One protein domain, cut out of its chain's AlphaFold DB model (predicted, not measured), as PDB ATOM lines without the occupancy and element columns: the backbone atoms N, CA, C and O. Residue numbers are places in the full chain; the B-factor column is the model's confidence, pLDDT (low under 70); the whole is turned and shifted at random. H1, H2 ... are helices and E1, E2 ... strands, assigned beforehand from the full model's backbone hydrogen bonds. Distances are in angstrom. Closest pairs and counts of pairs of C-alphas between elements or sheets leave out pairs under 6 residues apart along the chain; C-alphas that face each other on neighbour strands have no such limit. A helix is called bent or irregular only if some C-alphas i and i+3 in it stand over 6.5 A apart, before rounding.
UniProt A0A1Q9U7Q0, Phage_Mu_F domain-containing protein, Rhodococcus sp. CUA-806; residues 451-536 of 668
ATOM      1  N   ILE A 451     137.155 134.482 138.690       67.31
ATOM      2  CA  ILE A 451     138.252 133.976 139.528       67.31
ATOM      3  C   ILE A 451     137.757 133.861 140.968       67.31
ATOM      4  O   ILE A 451     137.466 134.875 141.612       67.31
ATOM      5  N   ALA A 452     137.704 132.638 141.487       57.81
ATOM      6  CA  ALA A 452     137.377 132.378 142.880       57.81
ATOM      7  C   ALA A 452     138.647 132.514 143.747       57.81
ATOM      8  O   ALA A 452     139.390 131.558 143.935       57.81
ATOM      9  N   ASP A 453     138.881 133.741 144.235       61.84
ATOM     10  CA  ASP A 453     139.916 134.148 145.210       61.84
ATOM     11  C   ASP A 453     141.379 133.878 144.773       61.84
ATOM     12  O   ASP A 453     142.028 132.933 145.211       61.84
ATOM     13  N   GLY A 454     141.926 134.725 143.887       51.97
ATOM     14  CA  GLY A 454     143.247 134.520 143.275       51.97
ATOM     15  C   GLY A 454     144.386 135.362 143.865       51.97
ATOM     16  O   GLY A 454     144.316 136.592 143.919       51.97
ATOM     17  N   THR A 455     145.494 134.700 144.212       52.66
ATOM     18  CA  THR A 455     146.832 135.325 144.220       52.66
ATOM     19  C   THR A 455     147.278 135.664 142.782       52.66
ATOM     20  O   THR A 455     146.690 135.175 141.818       52.66
ATOM     21  N   ASP A 456     148.316 136.498 142.614       50.91
ATOM     22  CA  ASP A 456     148.793 137.007 141.306       50.91
ATOM     23  C   ASP A 456     149.089 135.907 140.249       50.91
ATOM     24  O   ASP A 456     149.071 136.186 139.048       50.91
ATOM     25  N   ASP A 457     149.322 134.658 140.669       50.19
ATOM     26  CA  ASP A 457     149.592 133.514 139.786       50.19
ATOM     27  C   ASP A 457     148.327 132.982 139.070       50.19
ATOM     28  O   ASP A 457     148.420 132.525 137.927       50.19
ATOM     29  N   VAL A 458     147.136 133.119 139.673       49.03
ATOM     30  CA  VAL A 458     145.849 132.686 139.084       49.03
ATOM     31  C   VAL A 458     145.422 133.636 137.960       49.03
ATOM     32  O   VAL A 458     145.033 133.201 136.878       49.03
ATOM     33  N   ALA A 459     145.617 134.946 138.150       48.91
ATOM     34  CA  ALA A 459     145.368 135.963 137.123       48.91
ATOM     35  C   ALA A 459     146.297 135.815 135.898       48.91
ATOM     36  O   ALA A 459     145.918 136.148 134.774       48.91
ATOM     37  N   ALA A 460     147.513 135.293 136.090       48.41
ATOM     38  CA  ALA A 460     148.444 134.996 135.002       48.41
ATOM     39  C   ALA A 460     148.087 133.709 134.230       48.41
ATOM     40  O   ALA A 460     148.470 133.579 133.064       48.41
ATOM     41  N   ALA A 461     147.363 132.773 134.852       48.16
ATOM     42  CA  ALA A 461     146.901 131.535 134.227       48.16
ATOM     43  C   ALA A 461     145.658 131.736 133.342       48.16
ATOM     44  O   ALA A 461     145.564 131.095 132.297       48.16
ATOM     45  N   VAL A 462     144.791 132.704 133.675       47.72
ATOM     46  CA  VAL A 462     143.670 133.145 132.813       47.72
ATOM     47  C   VAL A 462     144.149 133.541 131.406       47.72
ATOM     48  O   VAL A 462     143.480 133.267 130.420       47.72
ATOM     49  N   ASN A 463     145.367 134.081 131.284       44.44
ATOM     50  CA  ASN A 463     145.986 134.451 130.001       44.44
ATOM     51  C   ASN A 463     146.633 133.282 129.222       44.44
ATOM     52  O   ASN A 463     147.283 133.525 128.204       44.44
ATOM     53  N   ARG A 464     146.565 132.033 129.705       48.59
ATOM     54  CA  ARG A 464     147.244 130.881 129.071       48.59
ATOM     55  C   ARG A 464     146.315 129.859 128.425       48.59
ATOM     56  O   ARG A 464     146.821 128.996 127.713       48.59
ATOM     57  N   VAL A 465     145.006 129.947 128.649       53.91
ATOM     58  CA  VAL A 465     144.019 129.006 128.110       53.91
ATOM     59  C   VAL A 465     142.730 129.784 127.860       53.91
ATOM     60  O   VAL A 465     141.854 129.835 128.718       53.91
ATOM     61  N   ASP A 466     142.670 130.502 126.741       66.94
ATOM     62  CA  ASP A 466     141.647 131.520 126.530       66.94
ATOM     63  C   ASP A 466     140.268 130.867 126.329       66.94
ATOM     64  O   ASP A 466     139.981 130.279 125.286       66.94
ATOM     65  N   VAL A 467     139.396 130.940 127.342       70.81
ATOM     66  CA  VAL A 467     137.981 130.539 127.230       70.81
ATOM     67  C   VAL A 467     137.333 131.249 126.034       70.81
ATOM     68  O   VAL A 467     136.465 130.670 125.379       70.81
ATOM     69  N   HIS A 468     137.800 132.451 125.680       74.06
ATOM     70  CA  HIS A 468     137.305 133.208 124.534       74.06
ATOM     71  C   HIS A 468     137.643 132.568 123.173       74.06
ATOM     72  O   HIS A 468     136.890 132.791 122.219       74.06
ATOM     73  N   ASP A 469     138.677 131.718 123.091       79.38
ATOM     74  CA  ASP A 469     139.035 130.956 121.882       79.38
ATOM     75  C   ASP A 469     138.084 129.774 121.623       79.38
ATOM     76  O   ASP A 469     138.089 129.187 120.536       79.38
ATOM     77  N   TYR A 470     137.244 129.407 122.598       85.88
ATOM     78  CA  TYR A 470     136.189 128.423 122.373       85.88
ATOM     79  C   TYR A 470     135.162 128.992 121.371       85.88
ATOM     80  O   TYR A 470     134.836 130.182 121.457       85.88
ATOM     81  N   PRO A 471     134.626 128.195 120.420       87.94
ATOM     82  CA  PRO A 471     133.760 128.705 119.357       87.94
ATOM     83  C   PRO A 471     132.605 129.566 119.874       87.94
ATOM     84  O   PRO A 471     131.810 129.126 120.705       87.94
ATOM     85  N   GLU A 472     132.496 130.784 119.334       84.31
ATOM     86  CA  GLU A 472     131.554 131.816 119.784       84.31
ATOM     87  C   GLU A 472     130.111 131.303 119.879       84.31
ATOM     88  O   GLU A 472     129.450 131.493 120.895       84.31
ATOM     89  N   HIS A 473     129.623 130.583 118.863       87.00
ATOM     90  CA  HIS A 473     128.249 130.075 118.875       87.00
ATOM     91  C   HIS A 473     128.022 128.978 119.917       87.00
ATOM     92  O   HIS A 473     126.889 128.795 120.346       87.00
ATOM     93  N   LEU A 474     129.059 128.234 120.319       91.75
ATOM     94  CA  LEU A 474     128.952 127.270 121.414       91.75
ATOM     95  C   LEU A 474     128.946 127.991 122.759       91.75
ATOM     96  O   LEU A 474     128.103 127.672 123.591       91.75
ATOM     97  N   ARG A 475     129.801 129.006 122.939       88.69
ATOM     98  CA  ARG A 475     129.791 129.850 124.145       88.69
ATOM     99  C   ARG A 475     128.441 130.524 124.359       88.69
ATOM    100  O   ARG A 475     127.884 130.395 125.439       88.69
ATOM    101  N   GLN A 476     127.862 131.116 123.315       86.94
ATOM    102  CA  GLN A 476     126.516 131.699 123.379       86.94
ATOM    103  C   GLN A 476     125.463 130.685 123.840       86.94
ATOM    104  O   GLN A 476     124.568 131.028 124.603       86.94
ATOM    105  N   ARG A 477     125.568 129.416 123.419       87.62
ATOM    106  CA  ARG A 477     124.640 128.374 123.886       87.62
ATOM    107  C   ARG A 477     124.825 128.000 125.347       87.62
ATOM    108  O   ARG A 477     123.836 127.689 125.999       87.62
ATOM    109  N   LEU A 478     126.057 127.998 125.843       90.94
ATOM    110  CA  LEU A 478     126.329 127.749 127.257       90.94
ATOM    111  C   LEU A 478     125.848 128.921 128.123       90.94
ATOM    112  O   LEU A 478     125.276 128.695 129.183       90.94
ATOM    113  N   GLU A 479     125.992 130.151 127.632       87.25
ATOM    114  CA  GLU A 479     125.476 131.363 128.274       87.25
ATOM    115  C   GLU A 479     123.937 131.371 128.317       87.25
ATOM    116  O   GLU A 479     123.349 131.591 129.373       87.25
ATOM    117  N   GLU A 480     123.264 131.012 127.212       86.50
ATOM    118  CA  GLU A 480     121.803 130.798 127.172       86.50
ATOM    119  C   GLU A 480     121.325 129.746 128.192       86.50
ATOM    120  O   GLU A 480     120.169 129.782 128.619       86.50
ATOM    121  N   ALA A 481     122.190 128.790 128.541       86.00
ATOM    122  CA  ALA A 481     121.924 127.712 129.487       86.00
ATOM    123  C   ALA A 481     122.451 127.999 130.907       86.00
ATOM    124  O   ALA A 481     122.486 127.083 131.728       86.00
ATOM    125  N   ASP A 482     122.855 129.244 131.183       86.88
ATOM    126  CA  ASP A 482     123.324 129.715 132.491       86.88
ATOM    127  C   ASP A 482     124.442 128.829 133.069       86.88
ATOM    128  O   ASP A 482     124.392 128.342 134.203       86.88
ATOM    129  N   VAL A 483     125.440 128.548 132.223       89.38
ATOM    130  CA  VAL A 483     126.656 127.833 132.612       89.38
ATOM    131  C   VAL A 483     127.701 128.828 133.110       89.38
ATOM    132  O   VAL A 483     128.219 129.633 132.335       89.38
ATOM    133  N   ALA A 484     128.061 128.731 134.388       85.19
ATOM    134  CA  ALA A 484     129.161 129.496 134.964       85.19
ATOM    135  C   ALA A 484     130.518 128.871 134.601       85.19
ATOM    136  O   ALA A 484     130.664 127.649 134.610       85.19
ATOM    137  N   VAL A 485     131.529 129.699 134.323       85.62
ATOM    138  CA  VAL A 485     132.925 129.253 134.177       85.62
ATOM    139  C   VAL A 485     133.757 129.896 135.277       85.62
ATOM    140  O   VAL A 485     133.770 131.119 135.434       85.62
ATOM    141  N   GLU A 486     134.441 129.074 136.060       83.25
ATOM    142  CA  GLU A 486     135.138 129.494 137.273       83.25
ATOM    143  C   GLU A 486     136.574 128.973 137.259       83.25
ATOM    144  O   GLU A 486     136.832 127.811 136.953       83.25
ATOM    145  N   ILE A 487     137.524 129.834 137.605       79.75
ATOM    146  CA  ILE A 487     138.933 129.477 137.754       79.75
ATOM    147  C   ILE A 487     139.278 129.559 139.238       79.75
ATOM    148  O   ILE A 487     139.076 130.601 139.867       79.75
ATOM    149  N   ALA A 488     139.790 128.464 139.798       76.19
ATOM    150  CA  ALA A 488     140.052 128.338 141.231       76.19
ATOM    151  C   ALA A 488     141.346 127.559 141.518       76.19
ATOM    152  O   ALA A 488     141.870 126.856 140.655       76.19
ATOM    153  N   ASP A 489     141.849 127.652 142.752       74.06
ATOM    154  CA  ASP A 489     142.960 126.810 143.226       74.06
ATOM    155  C   ASP A 489     142.474 125.417 143.671       74.06
ATOM    156  O   ASP A 489     143.212 124.436 143.574       74.06
ATOM    157  N   THR A 490     141.223 125.309 144.132       75.25
ATOM    158  CA  THR A 490     140.557 124.040 144.469       75.25
ATOM    159  C   THR A 490     139.076 124.088 144.092       75.25
ATOM    160  O   THR A 490     138.454 125.148 144.156       75.25
ATOM    161  N   ILE A 491     138.487 122.937 143.740       76.44
ATOM    162  CA  ILE A 491     137.063 122.851 143.362       76.44
ATOM    163  C   ILE A 491     136.128 123.432 144.443       76.44
ATOM    164  O   ILE A 491     135.267 124.235 144.092       76.44
ATOM    165  N   PRO A 492     136.303 123.146 145.753       79.62
ATOM    166  CA  PRO A 492     135.394 123.662 146.780       79.62
ATOM    167  C   PRO A 492     135.480 125.173 147.045       79.62
ATOM    168  O   PRO A 492     134.637 125.714 147.758       79.62
ATOM    169  N   GLN A 493     136.505 125.862 146.534       77.25
ATOM    170  CA  GLN A 493     136.602 127.327 146.627       77.25
ATOM    171  C   GLN A 493     135.766 128.032 145.556       77.25
ATOM    172  O   GLN A 493     135.396 129.193 145.737       77.25
ATOM    173  N   ALA A 494     135.469 127.336 144.462       78.62
ATOM    174  CA  ALA A 494     134.646 127.831 143.376       78.62
ATOM    175  C   ALA A 494     133.163 127.822 143.813       78.62
ATOM    176  O   ALA A 494     132.716 126.805 144.354       78.62
ATOM    177  N   PRO A 495     132.389 128.914 143.639       78.81
ATOM    178  CA  PRO A 495     130.962 128.945 143.972       78.81
ATOM    179  C   PRO A 495     130.169 127.746 143.443       78.81
ATOM    180  O   PRO A 495     129.348 127.194 144.178       78.81
ATOM    181  N   SER A 496     130.464 127.306 142.218       79.94
ATOM    182  CA  SER A 496     129.873 126.107 141.630       79.94
ATOM    183  C   SER A 496     130.304 124.844 142.389       79.94
ATOM    184  O   SER A 496     129.468 124.040 142.772       79.94
ATOM    185  N   GLY A 497     131.587 124.668 142.699       71.81
ATOM    186  CA  GLY A 497     132.100 123.459 143.360       71.81
ATOM    187  C   GLY A 497     131.938 123.401 144.886       71.81
ATOM    188  O   GLY A 497     132.284 122.389 145.495       71.81
ATOM    189  N   ALA A 498     131.417 124.450 145.530       77.44
ATOM    190  CA  ALA A 498     131.439 124.613 146.988       77.44
ATOM    191  C   ALA A 498     130.750 123.486 147.782       77.44
ATOM    192  O   ALA A 498     131.145 123.190 148.911       77.44
ATOM    193  N   PHE A 499     129.733 122.837 147.209       72.75
ATOM    194  CA  PHE A 499     129.021 121.737 147.870       72.75
ATOM    195  C   PHE A 499     129.842 120.438 147.947       72.75
ATOM    196  O   PHE A 499     129.528 119.590 148.775       72.75
ATOM    197  N   LEU A 500     130.911 120.307 147.152       70.44
ATOM    198  CA  LEU A 500     131.808 119.144 147.130       70.44
ATOM    199  C   LEU A 500     132.892 119.196 148.223       70.44
ATOM    200  O   LEU A 500     133.764 118.336 148.273       70.44
ATOM    201  N   ALA A 501     132.862 120.198 149.113       66.00
ATOM    202  CA  ALA A 501     133.868 120.398 150.161       66.00
ATOM    203  C   ALA A 501     134.023 119.215 151.140       66.00
ATOM    204  O   ALA A 501     135.063 119.103 151.794       66.00
ATOM    205  N   GLU A 502     132.994 118.373 151.275       61.50
ATOM    206  CA  GLU A 502     132.965 117.220 152.185       61.50
ATOM    207  C   GLU A 502     133.003 115.860 151.460       61.50
ATOM    208  O   GLU A 502     133.026 114.826 152.132       61.50
ATOM    209  N   ASP A 503     133.048 115.855 150.124       60.22
ATOM    210  CA  ASP A 503     133.008 114.653 149.284       60.22
ATOM    211  C   ASP A 503     134.388 114.344 148.667       60.22
ATOM    212  O   ASP A 503     135.213 115.235 148.485       60.22
ATOM    213  N   ASP A 504     134.636 113.079 148.319       62.28
ATOM    214  CA  ASP A 504     135.773 112.660 147.483       62.28
ATOM    215  C   ASP A 504     135.300 112.491 146.023       62.28
ATOM    216  O   ASP A 504     134.106 112.327 145.767       62.28
ATOM    217  N   VAL A 505     136.222 112.509 145.054       58.72
ATOM    218  CA  VAL A 505     135.929 112.189 143.643       58.72
ATOM    219  C   VAL A 505     135.426 110.741 143.549       58.72
ATOM    220  O   VAL A 505     135.836 109.890 144.340       58.72
ATOM    221  N   ASP A 506     134.594 110.423 142.553       57.19
ATOM    222  CA  ASP A 506     134.004 109.085 142.347       57.19
ATOM    223  C   ASP A 506     135.028 107.926 142.287       57.19
ATOM    224  O   ASP A 506     134.689 106.773 142.565       57.19
ATOM    225  N   ASP A 507     136.294 108.217 141.969       56.44
ATOM    226  CA  ASP A 507     137.406 107.258 141.944       56.44
ATOM    227  C   ASP A 507     138.207 107.166 143.268       56.44
ATOM    228  O   ASP A 507     139.181 106.410 143.366       56.44
ATOM    229  N   GLY A 508     137.775 107.895 144.304       58.78
ATOM    230  CA  GLY A 508     138.335 107.914 145.657       58.78
ATOM    231  C   GLY A 508     139.520 108.863 145.862       58.78
ATOM    232  O   GLY A 508     140.177 108.786 146.905       58.78
ATOM    233  N   ARG A 509     139.846 109.715 144.881       63.72
ATOM    234  CA  ARG A 509     140.854 110.776 145.030       63.72
ATOM    235  C   ARG A 509     140.227 112.058 145.596       63.72
ATOM    236  O   ARG A 509     139.038 112.282 145.392       63.72
ATOM    237  N   PRO A 510     140.995 112.928 146.270       66.19
ATOM    238  CA  PRO A 510     140.466 114.222 146.674       66.19
ATOM    239  C   PRO A 510     140.327 115.167 145.465       66.19
ATOM    240  O   PRO A 510     141.100 115.093 144.500       66.19
ATOM    241  N   TRP A 511     139.328 116.058 145.514       67.31
ATOM    242  CA  TRP A 511     138.974 116.990 144.426       67.31
ATOM    243  C   TRP A 511     140.088 117.975 144.041       67.31
ATOM    244  O   TRP A 511     140.050 118.554 142.961       67.31
ATOM    245  N   ASP A 512     141.107 118.143 144.886       64.75
ATOM    246  CA  ASP A 512     142.295 118.965 144.618       64.75
ATOM    247  C   ASP A 512     143.297 118.309 143.646       64.75
ATOM    248  O   ASP A 512     144.311 118.912 143.297       64.75
ATOM    249  N   THR A 513     143.023 117.082 143.187       64.62
ATOM    250  CA  THR A 513     143.880 116.335 142.247       64.62
ATOM    251  C   THR A 513     143.339 116.251 140.816       64.62
ATOM    252  O   THR A 513     143.955 115.590 139.976       64.62
ATOM    253  N   VAL A 514     142.214 116.907 140.518       67.44
ATOM    254  CA  VAL A 514     141.571 116.900 139.192       67.44
ATOM    255  C   VAL A 514     141.743 118.271 138.534       67.44
ATOM    256  O   VAL A 514     141.518 119.288 139.173       67.44
ATOM    257  N   GLY A 515     142.172 118.313 137.270       71.75
ATOM    258  CA  GLY A 515     142.467 119.570 136.562       71.75
ATOM    259  C   GLY A 515     141.256 120.483 136.340       71.75
ATOM    260  O   GLY A 515     141.429 121.689 136.190       71.75
ATOM    261  N   GLY A 516     140.046 119.933 136.352       81.19
ATOM    262  CA  GLY A 516     138.791 120.661 136.224       81.19
ATOM    263  C   GLY A 516     137.595 119.731 136.418       81.19
ATOM    264  O   GLY A 516     137.768 118.520 136.570       81.19
ATOM    265  N   VAL A 517     136.395 120.303 136.490       82.12
ATOM    266  CA  VAL A 517     135.142 119.544 136.525       82.12
ATOM    267  C   VAL A 517     133.986 120.367 135.967       82.12
ATOM    268  O   VAL A 517     133.826 121.545 136.300       82.12
ATOM    269  N   TYR A 518     133.132 119.723 135.178       87.62
ATOM    270  CA  TYR A 518     131.800 120.216 134.854       87.62
ATOM    271  C   TYR A 518     130.734 119.623 135.789       87.62
ATOM    272  O   TYR A 518     130.658 118.411 135.995       87.62
ATOM    273  N   LEU A 519     129.878 120.489 136.330       81.88
ATOM    274  CA  LEU A 519     128.817 120.168 137.279       81.88
ATOM    275  C   LEU A 519     127.466 120.600 136.698       81.88
ATOM    276  O   LEU A 519     127.275 121.759 136.336       81.88
ATOM    277  N   ASN A 520     126.520 119.667 136.611       83.69
ATOM    278  CA  ASN A 520     125.175 119.921 136.092       83.69
ATOM    279  C   ASN A 520     124.187 120.189 137.249       83.69
ATOM    280  O   ASN A 520     124.037 119.349 138.139       83.69
ATOM    281  N   TYR A 521     123.468 121.318 137.197       79.94
ATOM    282  CA  TYR A 521     122.431 121.723 138.163       79.94
ATOM    283  C   TYR A 521     121.023 121.744 137.548       79.94
ATOM    284  O   TYR A 521     120.231 122.658 137.782       79.94
ATOM    285  N   GLY A 522     120.689 120.744 136.734       79.25
ATOM    286  CA  GLY A 522     119.399 120.669 136.051       79.25
ATOM    287  C   GLY A 522     119.379 121.581 134.833       79.25
ATOM    288  O   GLY A 522     119.957 121.229 133.809       79.25
ATOM    289  N   ASP A 523     118.736 122.746 134.938       78.44
ATOM    290  CA  ASP A 523     118.685 123.720 133.840       78.44
ATOM    291  C   ASP A 523     119.996 124.517 133.720       78.44
ATOM    292  O   ASP A 523     120.395 124.841 132.605       78.44
ATOM    293  N   GLN A 524     120.733 124.697 134.824       81.19
ATOM    294  CA  GLN A 524     122.001 125.447 134.910       81.19
ATOM    295  C   GLN A 524     123.228 124.514 134.953       81.19
ATOM    296  O   GLN A 524     123.080 123.289 135.058       81.19
ATOM    297  N   GLY A 525     124.444 125.066 134.896       86.50
ATOM    298  CA  GLY A 525     125.687 124.296 135.046       86.50
ATOM    299  C   GLY A 525     126.871 125.133 135.533       86.50
ATOM    300  O   GLY A 525     126.801 126.357 135.578       86.50
ATOM    301  N   GLY A 526     127.971 124.477 135.895       84.94
ATOM    302  CA  GLY A 526     129.207 125.142 136.307       84.94
ATOM    303  C   GLY A 526     130.441 124.361 135.870       84.94
ATOM    304  O   GLY A 526     130.566 123.186 136.198       84.94
ATOM    305  N   ALA A 527     131.348 125.002 135.137       87.31
ATOM    306  CA  ALA A 527     132.650 124.464 134.759       87.31
ATOM    307  C   ALA A 527     133.741 125.115 135.620       87.31
ATOM    308  O   ALA A 527     133.988 126.316 135.512       87.31
ATOM    309  N   VAL A 528     134.396 124.326 136.468       84.00
ATOM    310  CA  VAL A 528     135.472 124.786 137.353       84.00
ATOM    311  C   VAL A 528     136.813 124.286 136.821       84.00
ATOM    312  O   VAL A 528     136.982 123.090 136.607       84.00
ATOM    313  N   ILE A 529     137.778 125.184 136.626       84.94
ATOM    314  CA  ILE A 529     139.099 124.892 136.054       84.94
ATOM    315  C   ILE A 529     140.186 125.206 137.091       84.94
ATOM    316  O   ILE A 529     140.236 126.316 137.625       84.94
ATOM    317  N   LEU A 530     141.086 124.251 137.352       78.38
ATOM    318  CA  LEU A 530     142.203 124.412 138.286       78.38
ATOM    319  C   LEU A 530     143.512 124.741 137.561       78.38
ATOM    320  O   LEU A 530     143.938 124.043 136.644       78.38
ATOM    321  N   THR A 531     144.209 125.785 138.011       66.50
ATOM    322  CA  THR A 531     145.406 126.310 137.322       66.50
ATOM    323  C   THR A 531     146.731 125.692 137.777       66.50
ATOM    324  O   THR A 531     147.778 125.980 137.194       66.50
ATOM    325  N   GLY A 532     146.710 124.857 138.821       63.44
ATOM    326  CA  GLY A 532     147.906 124.312 139.481       63.44
ATOM    327  C   GLY A 532     148.066 122.790 139.421       63.44
ATOM    328  O   GLY A 532     149.021 122.266 139.999       63.44
ATOM    329  N   VAL A 533     147.156 122.078 138.753       66.19
ATOM    330  CA  VAL A 533     147.105 120.608 138.744       66.19
ATOM    331  C   VAL A 533     147.545 120.071 137.382       66.19
ATOM    332  O   VAL A 533     147.097 120.540 136.339       66.19
ATOM    333  N   GLU A 534     148.442 119.083 137.382       63.81
ATOM    334  CA  GLU A 534     148.867 118.403 136.155       63.81
ATOM    335  C   GLU A 534     147.712 117.563 135.590       63.81
ATOM    336  O   GLU A 534     147.097 116.771 136.303       63.81
ATOM    337  N   HIS A 535     147.425 117.727 134.300       68.94
ATOM    338  CA  HIS A 535     146.296 117.097 133.624       68.94
ATOM    339  C   HIS A 535     146.719 116.451 132.300       68.94
ATOM    340  O   HIS A 535     147.656 116.895 131.640       68.94
ATOM    341  N   GLY A 536     146.003 115.401 131.890       64.69
ATOM    342  CA  GLY A 536     146.274 114.665 130.647       64.69
ATOM    343  C   GLY A 536     145.652 115.270 129.383       64.69
ATOM    344  O   GLY A 536     145.894 114.750 128.292       64.69
TER     345      GLY A 536
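AT A GLANCE: This is residues 451 to 536 of the 668 residues of the protein "Phage_Mu_F domain-containing protein" of Rhodococcus sp. CUA-806 (UniProt A0A1Q9U7Q0). A small, narrow sheet of three strands, E1, E3 and E2, runs through the middle of the domain, and three short helices, H1, H2 and H3, are spread round its rim, none touching another. H2 is beside the strands, H1 and H3 only graze the sheet, residues 468 to 474 stick out, and unnamed residues 503 to 515 form a long loop. The printed part has 86 residues, with H1, H2, E1, H3, E2 and E3 along it, and the sheet order E1, E3, E2 is mixed. The class is mixed, helices and strands, with 41 residues, under half, in named elements; the whole is compact, with a radius of gyration of the C-alphas of 13.1 A and spans of 36 by 33 by 25 A.

IN THESE COORDINATES: H1 is residues 456 to 462, from C-alpha 456 at (148.793, 137.007, 141.306). H2 is residues 472 to 480, 12.3 A long, and E1 residues 483 to 488, 15.9 A. H3 is residues 497 to 502; it is irregular, with C-alphas 499 and 502 7.4 A apart. E2 is residues 516 to 521, 16.5 A, and E3 residues 524 to 530, 20.5 A, ending at C-alpha 530 (142.203, 124.412, 138.286).

HOW THE PARTS SIT: Inner strand E3 is parallel to E1, at 21 degrees, with N 486 and O 527 2.8 A apart. E2 and E3 form an antiparallel hairpin, at 167 degrees, with N 519 and O 526 2.8 A apart. Residues 451 to 452 pair, parallel, with 487 to 488 of E1. The closest C-alphas of H1 and E1, Val 458 and Ala 488, are 7.6 A apart; those of H3 and E3, Gly 497 and Val 528, 7.0 A. H2 is near E1 and E3 and over none of the strands. Every O i to N i+4 pair is within hydrogen-bond range in H1 and H2; in H3 0 of 2 are, beside 2 of 3 O i to N i+3 pairs.

THE WHOLE: The farthest C-alphas, His 473 and Gly 508, are 36.2 A apart. The printed part has no cut, and the link H3 to E2 is long. Mean pLDDT of the printed part is 72.1; residues 451 to 466, 501 to 514 and 531 to 536 are under 70.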